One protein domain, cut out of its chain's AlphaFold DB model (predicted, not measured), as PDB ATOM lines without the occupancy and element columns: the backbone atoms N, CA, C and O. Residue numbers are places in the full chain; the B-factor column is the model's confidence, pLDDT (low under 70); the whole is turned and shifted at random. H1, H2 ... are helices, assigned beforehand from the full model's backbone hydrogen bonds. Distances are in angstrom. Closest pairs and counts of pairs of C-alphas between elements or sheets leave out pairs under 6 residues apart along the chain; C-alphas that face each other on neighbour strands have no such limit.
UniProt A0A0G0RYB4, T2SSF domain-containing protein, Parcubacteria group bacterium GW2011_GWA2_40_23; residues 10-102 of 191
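This is residues 10 to 102 of the 191 residues of the protein "T2SSF domain-containing protein" of Parcubacteria group bacterium GW2011_GWA2_40_23 (UniProt A0A0G0RYB4). Six helices make a closed ring in which each meets the next along the chain and H6 comes back to H1; neighbours run opposite ways round the ring. H1 sits nearest the middle, and the short H4 fills the place between H3 and H5. The printed part has 93 residues, with helices H1 to H6 in chain order and no named strand: the class is all helix. It is compact, with a radius of gyration of the C-alphas of 11.7 A, and rounded, spanning 29 by 28 by 26 A.

H1, residues 10 to 24, touches H6, residues 89 to 101, at a shallow tilt of 30 degrees, opposite ways; their closest C-alphas, of Gly 20 and Asp 90, are 4.1 A apart. H1 also forms a helical hairpin with H2, residues 29 to 39, at a steep tilt of 40 degrees, closest at the C-alphas of Leu 22 and Val 32, 6.3 A. H2 and H3, residues 45 to 58, form a hairpin at 13 degrees, with C-alphas 37 and 47 closest at 4.4 A. H3 touches H4, residues 64 to 69, at a steep tilt of 47 degrees, closest at C-alphas 53 and 66, 5.0 A. H5, residues 74 to 86, forms hairpins with H4 and H6; its closest C-alpha pairs are 64 and 77, 4.6 A, and 83 and 89, 4.2 A. H1 and H4 are apart. In all six helices every O i to N i+4 pair is within hydrogen-bond range.

H1 begins at C-alpha 10 (277.022, 208.958, 233.498) and is 21.3 A long; H3 is 20.3 A, H5 18.4 A. H6, 18.5 A, ends at C-alpha 101 (279.023, 210.301, 224.895).

The farthest C-alphas, of Glu 59 and Glu 102, are 35.0 A apart. The five links are tight, the printed part has no cut, and no printed residue has a pLDDT under 70.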
ATOM      1  N   SER A  10     277.145 210.382 233.837       92.00
ATOM      2  CA  SER A  10     277.022 208.958 233.498       92.00
ATOM      3  C   SER A  10     275.581 208.484 233.654       92.00
ATOM      4  O   SER A  10     275.036 207.880 232.737       92.00
ATOM      5  N   ASP A  11     274.958 208.841 234.778       93.81
ATOM      6  CA  ASP A  11     273.570 208.482 235.065       93.81
ATOM      7  C   ASP A  11     272.604 209.156 234.079       93.81
ATOM      8  O   ASP A  11     271.644 208.535 233.642       93.81
ATOM      9  N   GLU A  12     272.866 210.410 233.681       93.38
ATOM     10  CA  GLU A  12     272.069 211.095 232.652       93.38
ATOM     11  C   GLU A  12     272.135 210.383 231.297       93.38
ATOM     12  O   GLU A  12     271.105 210.268 230.632       93.38
ATOM     13  N   ILE A  13     273.317 209.910 230.880       95.50
ATOM     14  CA  ILE A  13     273.484 209.173 229.617       95.50
ATOM     15  C   ILE A  13     272.654 207.893 229.653       95.50
ATOM     16  O   ILE A  13     271.822 207.683 228.773       95.50
ATOM     17  N   GLU A  14     272.848 207.070 230.683       96.44
ATOM     18  CA  GLU A  14     272.156 205.788 230.803       96.44
ATOM     19  C   GLU A  14     270.638 205.981 230.936       96.44
ATOM     20  O   GLU A  14     269.860 205.285 230.283       96.44
ATOM     21  N   PHE A  15     270.204 206.987 231.704       97.31
ATOM     22  CA  PHE A  15     268.796 207.362 231.811       97.31
ATOM     23  C   PHE A  15     268.199 207.696 230.441       97.31
ATOM     24  O   PHE A  15     267.145 207.168 230.093       97.31
ATOM     25  N   CYS A  16     268.869 208.539 229.651       97.44
ATOM     26  CA  CYS A  16     268.382 208.933 228.330       97.44
ATOM     27  C   CYS A  16     268.306 207.737 227.369       97.44
ATOM     28  O   CYS A  16     267.335 207.604 226.630       97.44
ATOM     29  N   GLU A  17     269.281 206.832 227.388       96.88
ATOM     30  CA  GLU A  17     269.277 205.662 226.503       96.88
ATOM     31  C   GLU A  17     268.119 204.724 226.794       96.88
ATOM     32  O   GLU A  17     267.386 204.342 225.883       96.88
ATOM     33  N   LEU A  18     267.928 204.392 228.070       97.88
ATOM     34  CA  LEU A  18     266.859 203.493 228.474       97.88
ATOM     35  C   LEU A  18     265.484 204.149 228.291       97.88
ATOM     36  O   LEU A  18     264.561 203.495 227.810       97.88
ATOM     37  N   MET A  19     265.348 205.445 228.596       98.06
ATOM     38  CA  MET A  19     264.114 206.201 228.354       98.06
ATOM     39  C   MET A  19     263.756 206.207 226.864       98.06
ATOM     40  O   MET A  19     262.633 205.868 226.496       98.06
ATOM     41  N   GLY A  20     264.711 206.541 225.995       97.44
ATOM     42  CA  GLY A  20     264.500 206.572 224.550       97.44
ATOM     43  C   GLY A  20     264.189 205.195 223.955       97.44
ATOM     44  O   GLY A  20     263.279 205.064 223.135       97.44
ATOM     45  N   LEU A  21     264.883 204.148 224.410       97.50
ATOM     46  CA  LEU A  21     264.641 202.766 223.987       97.50
ATOM     47  C   LEU A  21     263.236 202.281 224.367       97.50
ATOM     48  O   LEU A  21     262.525 201.710 223.540       97.50
ATOM     49  N   LEU A  22     262.820 202.502 225.615       98.12
ATOM     50  CA  LEU A  22     261.520 202.033 226.091       98.12
ATOM     51  C   LEU A  22     260.370 202.814 225.441       98.12
ATOM     52  O   LEU A  22     259.393 202.206 225.007       98.12
ATOM     53  N   LEU A  23     260.511 204.137 225.294       97.50
ATOM     54  CA  LEU A  23     259.519 204.956 224.595       97.50
ATOM     55  C   LEU A  23     259.387 204.571 223.115       97.50
ATOM     56  O   LEU A  23     258.267 204.406 222.635       97.50
ATOM     57  N   SER A  24     260.501 204.367 222.402       96.06
ATOM     58  CA  SER A  24     260.470 203.927 220.993       96.06
ATOM     59  C   SER A  24     259.891 202.518 220.819       96.06
ATOM     60  O   SER A  24     259.347 202.197 219.765       96.06
ATOM     61  N   SER A  25     259.933 201.696 221.871       97.25
ATOM     62  CA  SER A  25     259.277 200.384 221.916       97.25
ATOM     63  C   SER A  25     257.767 200.467 222.191       97.25
ATOM     64  O   SER A  25     257.105 199.436 222.299       97.25
ATOM     65  N   GLY A  26     257.206 201.675 222.321       95.69
ATOM     66  CA  GLY A  26     255.783 201.899 222.580       95.69
ATOM     67  C   GLY A  26     255.363 201.657 224.031       95.69
ATOM     68  O   GLY A  26     254.167 201.564 224.306       95.69
ATOM     69  N   VAL A  27     256.317 201.549 224.964       97.50
ATOM     70  CA  VAL A  27     256.007 201.388 226.388       97.50
ATOM     71  C   VAL A  27     255.388 202.692 226.914       97.50
ATOM     72  O   VAL A  27     255.955 203.767 226.690       97.50
ATOM     73  N   PRO A  28     254.246 202.640 227.627       96.94
ATOM     74  CA  PRO A  28     253.634 203.833 228.199       96.94
ATOM     75  C   PRO A  28     254.595 204.582 229.124       96.94
ATOM     76  O   PRO A  28     255.243 203.991 229.985       96.94
ATOM     77  N   ILE A  29     254.655 205.908 228.991       96.00
ATOM     78  CA  ILE A  29     255.645 206.758 229.678       96.00
ATOM     79  C   ILE A  29     255.681 206.578 231.205       96.00
ATOM     80  O   ILE A  29     256.744 206.642 231.817       96.00
ATOM     81  N   LEU A  30     254.529 206.315 231.828       97.00
ATOM     82  CA  LEU A  30     254.438 206.089 233.271       97.00
ATOM     83  C   LEU A  30     255.073 204.759 233.698       97.00
ATOM     84  O   LEU A  30     255.694 204.709 234.761       97.00
ATOM     85  N   ASP A  31     254.963 203.731 232.855       97.81
ATOM     86  CA  ASP A  31     255.559 202.409 233.072       97.81
ATOM     87  C   ASP A  31     257.070 202.450 232.808       97.81
ATOM     88  O   ASP A  31     257.854 201.809 233.516       97.81
ATOM     89  N   VAL A  32     257.500 203.272 231.838       98.19
ATOM     90  CA  VAL A  32     258.921 203.566 231.611       98.19
ATOM     91  C   VAL A  32     259.546 204.131 232.883       98.19
ATOM     92  O   VAL A  32     260.567 203.619 233.337       98.19
ATOM     93  N   PHE A  33     258.918 205.123 233.519       98.00
ATOM     94  CA  PHE A  33     259.455 205.693 234.754       98.00
ATOM     95  C   PHE A  33     259.581 204.674 235.896       98.00
ATOM     96  O   PHE A  33     260.582 204.703 236.609       98.00
ATOM     97  N   ASP A  34     258.619 203.763 236.079       97.62
ATOM     98  CA  ASP A  34     258.736 202.711 237.105       97.62
ATOM     99  C   ASP A  34     259.866 201.727 236.801       97.62
ATOM    100  O   ASP A  34     260.610 201.330 237.706       97.62
ATOM    101  N   THR A  35     260.011 201.364 235.526       97.75
ATOM    102  CA  THR A  35     261.081 200.482 235.049       97.75
ATOM    103  C   THR A  35     262.445 201.113 235.321       97.75
ATOM    104  O   THR A  35     263.302 200.485 235.942       97.75
ATOM    105  N   LEU A  36     262.628 202.385 234.953       97.38
ATOM    106  CA  LEU A  36     263.883 203.105 235.167       97.38
ATOM    107  C   LEU A  36     264.174 203.348 236.649       97.38
ATOM    108  O   LEU A  36     265.298 203.142 237.093       97.38
ATOM    109  N   ALA A  37     263.175 203.739 237.444       96.62
ATOM    110  CA  ALA A  37     263.359 203.919 238.884       96.62
ATOM    111  C   ALA A  37     263.789 202.618 239.578       96.62
ATOM    112  O   ALA A  37     264.497 202.660 240.581       96.62
ATOM    113  N   THR A  38     263.356 201.468 239.057       96.94
ATOM    114  CA  THR A  38     263.773 200.150 239.550       96.94
ATOM    115  C   THR A  38     265.194 199.815 239.095       96.94
ATOM    116  O   THR A  38     265.992 199.391 239.925       96.94
ATOM    117  N   HIS A  39     265.530 200.071 237.823       96.56
ATOM    118  CA  HIS A  39     266.876 199.881 237.258       96.56
ATOM    119  C   HIS A  39     267.953 200.674 238.008       96.56
ATOM    120  O   HIS A  39     268.970 200.114 238.398       96.56
ATOM    121  N   PHE A  40     267.702 201.958 238.280       94.44
ATOM    122  CA  PHE A  40     268.637 202.842 238.993       94.44
ATOM    123  C   PHE A  40     268.563 202.736 240.522       94.44
ATOM    124  O   PHE A  40     269.124 203.593 241.204       94.44
ATOM    125  N   GLU A  41     267.868 201.731 241.061       93.75
ATOM    126  CA  GLU A  41     267.524 201.576 242.480       93.75
ATOM    127  C   GLU A  41     266.663 202.731 243.032       93.75
ATOM    128  O   GLU A  41     267.090 203.881 243.131       93.75
ATOM    129  N   ARG A  42     265.440 202.434 243.487       87.50
ATOM    130  CA  ARG A  42     264.442 203.462 243.864       87.50
ATOM    131  C   ARG A  42     264.913 204.433 244.954       87.50
ATOM    132  O   ARG A  42     264.518 205.596 244.943       87.50
ATOM    133  N   GLU A  43     265.761 203.965 245.870       87.62
ATOM    134  CA  GLU A  43     266.323 204.761 246.970       87.62
ATOM    135  C   GLU A  43     267.598 205.531 246.598       87.62
ATOM    136  O   GLU A  43     268.140 206.289 247.413       87.62
ATOM    137  N   SER A  44     268.089 205.384 245.370       91.56
ATOM    138  CA  SER A  44     269.204 206.182 244.884       91.56
ATOM    139  C   SER A  44     268.776 207.629 244.619       91.56
ATOM    140  O   SER A  44     267.597 207.995 244.586       91.56
ATOM    141  N   SER A  45     269.774 208.495 244.439       90.88
ATOM    142  CA  SER A  45     269.566 209.888 244.040       90.88
ATOM    143  C   SER A  45     268.746 209.991 242.747       90.88
ATOM    144  O   SER A  45     267.789 210.763 242.691       90.88
ATOM    145  N   LEU A  46     269.108 209.202 241.729       93.94
ATOM    146  CA  LEU A  46     268.427 209.205 240.437       93.94
ATOM    147  C   LEU A  46     267.076 208.476 240.511       93.94
ATOM    148  O   LEU A  46     266.098 208.991 239.980       93.94
ATOM    149  N   GLY A  47     266.973 207.353 241.226       95.12
ATOM    150  CA  GLY A  47     265.709 206.629 241.404       95.12
ATOM    151  C   GLY A  47     264.608 207.515 241.996       95.12
ATOM    152  O   GLY A  47     263.513 207.614 241.437       95.12
ATOM    153  N   ARG A  48     264.920 208.271 243.060       94.25
ATOM    154  CA  ARG A  48     263.988 209.258 243.634       94.25
ATOM    155  C   ARG A  48     263.679 210.412 242.680       94.25
ATOM    156  O   ARG A  48     262.535 210.862 242.638       94.25
ATOM    157  N   ALA A  49     264.666 210.885 241.918       95.38
ATOM    158  CA  ALA A  49     264.457 211.912 240.899       95.38
ATOM    159  C   ALA A  49     263.472 211.451 239.819       95.38
ATOM    160  O   ALA A  49     262.520 212.168 239.526       95.38
ATOM    161  N   ILE A  50     263.634 210.232 239.304       97.38
ATOM    162  CA  ILE A  50     262.744 209.629 238.304       97.38
ATOM    163  C   ILE A  50     261.314 209.519 238.843       97.38
ATOM    164  O   ILE A  50     260.369 209.934 238.174       97.38
ATOM    165  N   LEU A  51     261.137 209.025 240.074       97.12
ATOM    166  CA  LEU A  51     259.808 208.916 240.687       97.12
ATOM    167  C   LEU A  51     259.152 210.285 240.908       97.12
ATOM    168  O   LEU A  51     257.939 210.425 240.742       97.12
ATOM    169  N   ARG A  52     259.941 211.315 241.234       96.69
ATOM    170  CA  ARG A  52     259.435 212.684 241.358       96.69
ATOM    171  C   ARG A  52     259.038 213.278 240.004       96.69
ATOM    172  O   ARG A  52     258.004 213.939 239.922       96.69
ATOM    173  N   VAL A  53     259.808 213.003 238.949       97.69
ATOM    174  CA  VAL A  53     259.461 213.368 237.566       97.69
ATOM    175  C   VAL A  53     258.158 212.697 237.146       97.69
ATOM    176  O   VAL A  53     257.240 213.392 236.713       97.69
ATOM    177  N   LYS A  54     258.025 211.385 237.379       98.06
ATOM    178  CA  LYS A  54     256.784 210.637 237.135       98.06
ATOM    179  C   LYS A  54     255.588 211.296 237.811       98.06
ATOM    180  O   LYS A  54     254.562 211.499 237.169       98.06
ATOM    181  N   GLN A  55     255.719 211.655 239.090       98.00
ATOM    182  CA  GLN A  55     254.648 212.322 239.824       98.00
ATOM    183  C   GLN A  55     254.243 213.646 239.159       98.00
ATOM    184  O   GLN A  55     253.055 213.885 238.966       98.00
ATOM    185  N   GLY A  56     255.209 214.485 238.776       97.69
ATOM    186  CA  GLY A  56     254.919 215.745 238.088       97.69
ATOM    187  C   GLY A  56     254.188 215.543 236.758       97.69
ATOM    188  O   GLY A  56     253.228 216.259 236.478       97.69
ATOM    189  N   VAL A  57     254.580 214.529 235.982       97.19
ATOM    190  CA  VAL A  57     253.906 214.169 234.724       97.19
ATOM    191  C   VAL A  57     252.480 213.665 234.979       97.19
ATOM    192  O   VAL A  57     251.556 214.097 234.294       97.19
ATOM    193  N   CYS A  58     252.256 212.832 236.003       97.19
ATOM    194  CA  CYS A  58     250.907 212.407 236.410       97.19
ATOM    195  C   CYS A  58     250.010 213.584 236.826       97.19
ATOM    196  O   CYS A  58     248.800 213.539 236.623       97.19
ATOM    197  N   GLU A  59     250.594 214.636 237.403       97.19
ATOM    198  CA  GLU A  59     249.904 215.880 237.774       97.19
ATOM    199  C   GLU A  59     249.631 216.801 236.565       97.19
ATOM    200  O   GLU A  59     249.066 217.881 236.733       97.19
ATOM    201  N   GLY A  60     250.025 216.401 235.350       96.31
ATOM    202  CA  GLY A  60     249.817 217.162 234.115       96.31
ATOM    203  C   GLY A  60     250.871 218.238 233.846       96.31
ATOM    204  O   GLY A  60     250.665 219.097 232.988       96.31
ATOM    205  N   LYS A  61     252.002 218.226 234.562       96.88
ATOM    206  CA  LYS A  61     253.130 219.122 234.271       96.88
ATOM    207  C   LYS A  61     253.915 218.598 233.069       96.88
ATOM    208  O   LYS A  61     254.056 217.390 232.895       96.88
ATOM    209  N   SER A  62     254.492 219.517 232.297       96.44
ATOM    210  CA  SER A  62     255.549 219.182 231.333       96.44
ATOM    211  C   SER A  62     256.714 218.520 232.074       96.44
ATOM    212  O   SER A  62     257.101 218.977 233.150       96.44
ATOM    213  N   MET A  63     257.258 217.438 231.513       96.94
ATOM    214  CA  MET A  63     258.304 216.605 232.108       96.94
ATOM    215  C   MET A  63     259.574 217.396 232.428       96.94
ATOM    216  O   MET A  63     260.240 217.114 233.425       96.94
ATOM    217  N   SER A  64     259.900 218.409 231.622       95.75
ATOM    218  CA  SER A  64     261.098 219.227 231.825       95.75
ATOM    219  C   SER A  64     261.087 219.982 233.159       95.75
ATOM    220  O   SER A  64     262.146 220.169 233.760       95.75
ATOM    221  N   VAL A  65     259.901 220.338 233.669       95.69
ATOM    222  CA  VAL A  65     259.728 221.082 234.925       95.69
ATOM    223  C   VAL A  65     260.220 220.283 236.141       95.69
ATOM    224  O   VAL A  65     261.169 220.723 236.795       95.69
ATOM    225  N   PRO A  66     259.668 219.097 236.470       96.62
ATOM    226  CA  PRO A  66     260.169 218.320 237.596       96.62
ATOM    227  C   PRO A  66     261.591 217.784 237.360       96.62
ATOM    228  O   PRO A  66     262.306 217.532 238.328       96.62
ATOM    229  N   MET A  67     262.051 217.638 236.110       96.19
ATOM    230  CA  MET A  67     263.456 217.303 235.837       96.19
ATOM    231  C   MET A  67     264.402 218.423 236.292       96.19
ATOM    232  O   MET A  67     265.414 218.165 236.946       96.19
ATOM    233  N   GLU A  68     264.062 219.681 236.011       93.88
ATOM    234  CA  GLU A  68     264.862 220.825 236.452       93.88
ATOM    235  C   GLU A  68     264.877 220.967 237.987       93.88
ATOM    236  O   GLU A  68     265.925 221.275 238.577       93.88
ATOM    237  N   GLU A  69     263.741 220.696 238.641       93.81
ATOM    238  CA  GLU A  69     263.621 220.651 240.106       93.81
ATOM    239  C   GLU A  69     264.537 219.581 240.716       93.81
ATOM    240  O   GLU A  69     265.216 219.841 241.714       93.81
ATOM    241  N   MET A  70     264.607 218.404 240.086       94.00
ATOM    242  CA  MET A  70     265.432 217.276 240.536       94.00
ATOM    243  C   MET A  70     266.903 217.357 240.109       94.00
ATOM    244  O   MET A  70     267.701 216.500 240.493       94.00
ATOM    245  N   GLY A  71     267.277 218.408 239.376       90.81
ATOM    246  CA  GLY A  71     268.664 218.734 239.059       90.81
ATOM    247  C   GLY A  71     269.283 217.911 237.935       90.81
ATOM    248  O   GLY A  71     270.496 217.680 237.947       90.81
ATOM    249  N   PHE A  72     268.460 217.518 236.961       93.88
ATOM    250  CA  PHE A  72     268.938 217.186 235.619       93.88
ATOM    251  C   PHE A  72     269.534 218.432 234.942       93.88
ATOM    252  O   PHE A  72     269.190 219.571 235.275       93.88
ATOM    253  N   ALA A  73     270.445 218.230 233.992       90.50
ATOM    254  CA  ALA A  73     271.067 219.312 233.241       90.50
ATOM    255  C   ALA A  73     270.038 220.144 232.455       90.50
ATOM    256  O   ALA A  73     269.189 219.596 231.753       90.50
ATOM    257  N   ASN A  74     270.183 221.475 232.472       87.69
ATOM    258  CA  ASN A  74     269.304 222.389 231.727       87.69
ATOM    259  C   ASN A  74     269.213 222.040 230.232       87.69
ATOM    260  O   ASN A  74     268.144 222.133 229.638       87.69
ATOM    261  N   SER A  75     270.312 221.588 229.621       86.81
ATOM    262  CA  SER A  75     270.318 221.142 228.223       86.81
ATOM    263  C   SER A  75     269.447 219.915 227.972       86.81
ATOM    264  O   SER A  75     268.839 219.813 226.905       86.81
ATOM    265  N   LEU A  76     269.353 219.004 228.943       93.38
ATOM    266  CA  LEU A  76     268.440 217.871 228.868       93.38
ATOM    267  C   LEU A  76     266.994 218.347 229.035       93.38
ATOM    268  O   LEU A  76     266.157 218.013 228.204       93.38
ATOM    269  N   CYS A  77     266.699 219.187 230.031       93.69
ATOM    270  CA  CYS A  77     265.350 219.739 230.223       93.69
ATOM    271  C   CYS A  77     264.859 220.509 228.985       93.69
ATOM    272  O   CYS A  77     263.707 220.370 228.569       93.69
ATOM    273  N   ALA A  78     265.743 221.277 228.345       87.25
ATOM    274  CA  ALA A  78     265.453 221.953 227.088       87.25
ATOM    275  C   ALA A  78     265.174 220.958 225.954       87.25
ATOM    276  O   ALA A  78     264.191 221.107 225.236       87.25
ATOM    277  N   THR A  79     265.995 219.914 225.828       91.81
ATOM    278  CA  THR A  79     265.786 218.830 224.858       91.81
ATOM    279  C   THR A  79     264.430 218.151 225.053       91.81
ATOM    280  O   THR A  79     263.691 217.978 224.088       91.81
ATOM    281  N   VAL A  80     264.068 217.830 226.297       95.56
ATOM    282  CA  VAL A  80     262.771 217.241 226.659       95.56
ATOM    283  C   VAL A  80     261.628 218.185 226.310       95.56
ATOM    284  O   VAL A  80     260.662 217.749 225.705       95.56
ATOM    285  N   THR A  81     261.766 219.485 226.581       92.06
ATOM    286  CA  THR A  81     260.759 220.492 226.202       92.06
ATOM    287  C   THR A  81     260.502 220.499 224.691       92.06
ATOM    288  O   THR A  81     259.363 220.616 224.246       92.06
ATOM    289  N   VAL A  82     261.560 220.370 223.882       88.12
ATOM    290  CA  VAL A  82     261.444 220.281 222.417       88.12
ATOM    291  C   VAL A  82     260.815 218.956 221.994       88.12
ATOM    292  O   VAL A  82     259.920 218.949 221.150       88.12
ATOM    293  N   GLY A  83     261.242 217.850 222.603       92.06
ATOM    294  CA  GLY A  83     260.684 216.524 222.355       92.06
ATOM    295  C   GLY A  83     259.197 216.435 222.695       92.06
ATOM    296  O   GLY A  83     258.435 215.895 221.901       92.06
ATOM    297  N   GLU A  84     258.764 217.011 223.818       94.00
ATOM    298  CA  GLU A  84     257.356 217.068 224.228       94.00
ATOM    299  C   GLU A  84     256.510 217.865 223.237       94.00
ATOM    300  O   GLU A  84     255.461 217.390 222.809       94.00
ATOM    301  N   ALA A  85     256.973 219.052 222.833       88.69
ATOM    302  CA  ALA A  85     256.230 219.914 221.915       88.69
ATOM    303  C   ALA A  85     256.050 219.291 220.520       88.69
ATOM    304  O   ALA A  85     255.040 219.540 219.864       88.69
ATOM    305  N   ASN A  86     257.020 218.487 220.079       86.81
ATOM    306  CA  ASN A  86     257.033 217.879 218.748       86.81
ATOM    307  C   ASN A  86     256.573 216.410 218.735       86.81
ATOM    308  O   ASN A  86     256.474 215.826 217.659       86.81
ATOM    309  N   GLY A  87     256.316 215.797 219.897       90.75
ATOM    310  CA  GLY A  87     255.994 214.368 220.001       90.75
ATOM    311  C   GLY A  87     257.164 213.438 219.649       90.75
ATOM    312  O   GLY A  87     256.936 212.333 219.174       90.75
ATOM    313  N   LEU A  88     258.407 213.888 219.860       92.56
ATOM    314  CA  LEU A  88     259.652 213.202 219.468       92.56
ATOM    315  C   LEU A  88     260.543 212.854 220.674       92.56
ATOM    316  O   LEU A  88     261.771 212.850 220.566       92.56
ATOM    317  N   LEU A  89     259.946 212.633 221.850       94.94
ATOM    318  CA  LEU A  89     260.689 212.398 223.094       94.94
ATOM    319  C   LEU A  89     261.679 211.234 222.995       94.94
ATOM    320  O   LEU A  89     262.824 211.368 223.422       94.94
ATOM    321  N   ASP A  90     261.253 210.120 222.408       95.31
ATOM    322  CA  ASP A  90     262.072 208.931 222.169       95.31
ATOM    323  C   ASP A  90     263.362 209.262 221.397       95.31
ATOM    324  O   ASP A  90     264.473 208.984 221.853       95.31
ATOM    325  N   THR A  91     263.216 209.960 220.271       92.44
ATOM    326  CA  THR A  91     264.311 210.388 219.400       92.44
ATOM    327  C   THR A  91     265.207 211.403 220.105       92.44
ATOM    328  O   THR A  91     266.433 211.331 220.000       92.44
ATOM    329  N   CYS A  92     264.612 212.347 220.836       94.56
ATOM    330  CA  CYS A  92     265.335 213.363 221.594       94.56
ATOM    331  C   CYS A  92     266.244 212.742 222.659       94.56
ATOM    332  O   CYS A  92     267.415 213.116 222.738       94.56
ATOM    333  N   PHE A  93     265.743 211.777 223.433       97.00
ATOM    334  CA  PHE A  93     266.532 211.087 224.451       97.00
ATOM    335  C   PHE A  93     267.695 210.292 223.842       97.00
ATOM    336  O   PHE A  93     268.833 210.449 224.289       97.00
ATOM    337  N   ILE A  94     267.448 209.524 222.773       94.81
ATOM    338  CA  ILE A  94     268.498 208.753 222.080       94.81
ATOM    339  C   ILE A  94     269.590 209.685 221.542       94.81
ATOM    340  O   ILE A  94     270.775 209.483 221.812       94.81
ATOM    341  N   LYS A  95     269.211 210.739 220.808       91.94
ATOM    342  CA  LYS A  95     270.184 211.679 220.231       91.94
ATOM    343  C   LYS A  95     270.965 212.437 221.311       91.94
ATOM    344  O   LYS A  95     272.157 212.678 221.138       91.94
ATOM    345  N   TYR A  96     270.323 212.799 222.424       93.75
ATOM    346  CA  TYR A  96     270.993 213.495 223.524       93.75
ATOM    347  C   TYR A  96     272.018 212.609 224.240       93.75
ATOM    348  O   TYR A  96     273.108 213.074 224.571       93.75
ATOM    349  N   ALA A  97     271.717 211.322 224.431       94.31
ATOM    350  CA  ALA A  97     272.683 210.379 224.985       94.31
ATOM    351  C   ALA A  97     273.945 210.267 224.114       94.31
ATOM    352  O   ALA A  97     275.060 210.347 224.634       94.31
ATOM    353  N   VAL A  98     273.774 210.169 222.788       90.56
ATOM    354  CA  VAL A  98     274.896 210.171 221.831       90.56
ATOM    355  C   VAL A  98     275.710 211.459 221.964       90.56
ATOM    356  O   VAL A  98     276.922 211.394 222.155       90.56
ATOM    357  N   LEU A  99     275.045 212.621 221.975       88.06
ATOM    358  CA  LEU A  99     275.689 213.927 222.147       88.06
ATOM    359  C   LEU A  99     276.539 214.006 223.427       88.06
ATOM    360  O   LEU A  99     277.615 214.603 223.428       88.06
ATOM    361  N   LEU A 100     276.081 213.402 224.526       88.44
ATOM    362  CA  LEU A 100     276.830 213.379 225.782       88.44
ATOM    363  C   LEU A 100     278.002 212.383 225.786       88.44
ATOM    364  O   LEU A 100     278.964 212.616 226.529       88.44
ATOM    365  N   ARG A 101     277.941 211.297 225.005       85.06
ATOM    366  CA  ARG A 101     279.023 210.301 224.895       85.06
ATOM    367  C   ARG A 101     280.214 210.791 224.076       85.06
ATOM    368  O   ARG A 101     281.327 210.338 224.342       85.06
ATOM    369  N   GLU A 102     279.992 211.698 223.125       76.50
ATOM    370  CA  GLU A 102     281.051 212.244 222.270       76.50
ATOM    371  C   GLU A 102     282.253 212.762 223.100       76.50
ATOM    372  O   GLU A 102     282.079 213.346 224.185       76.50
TER     373      GLU A 102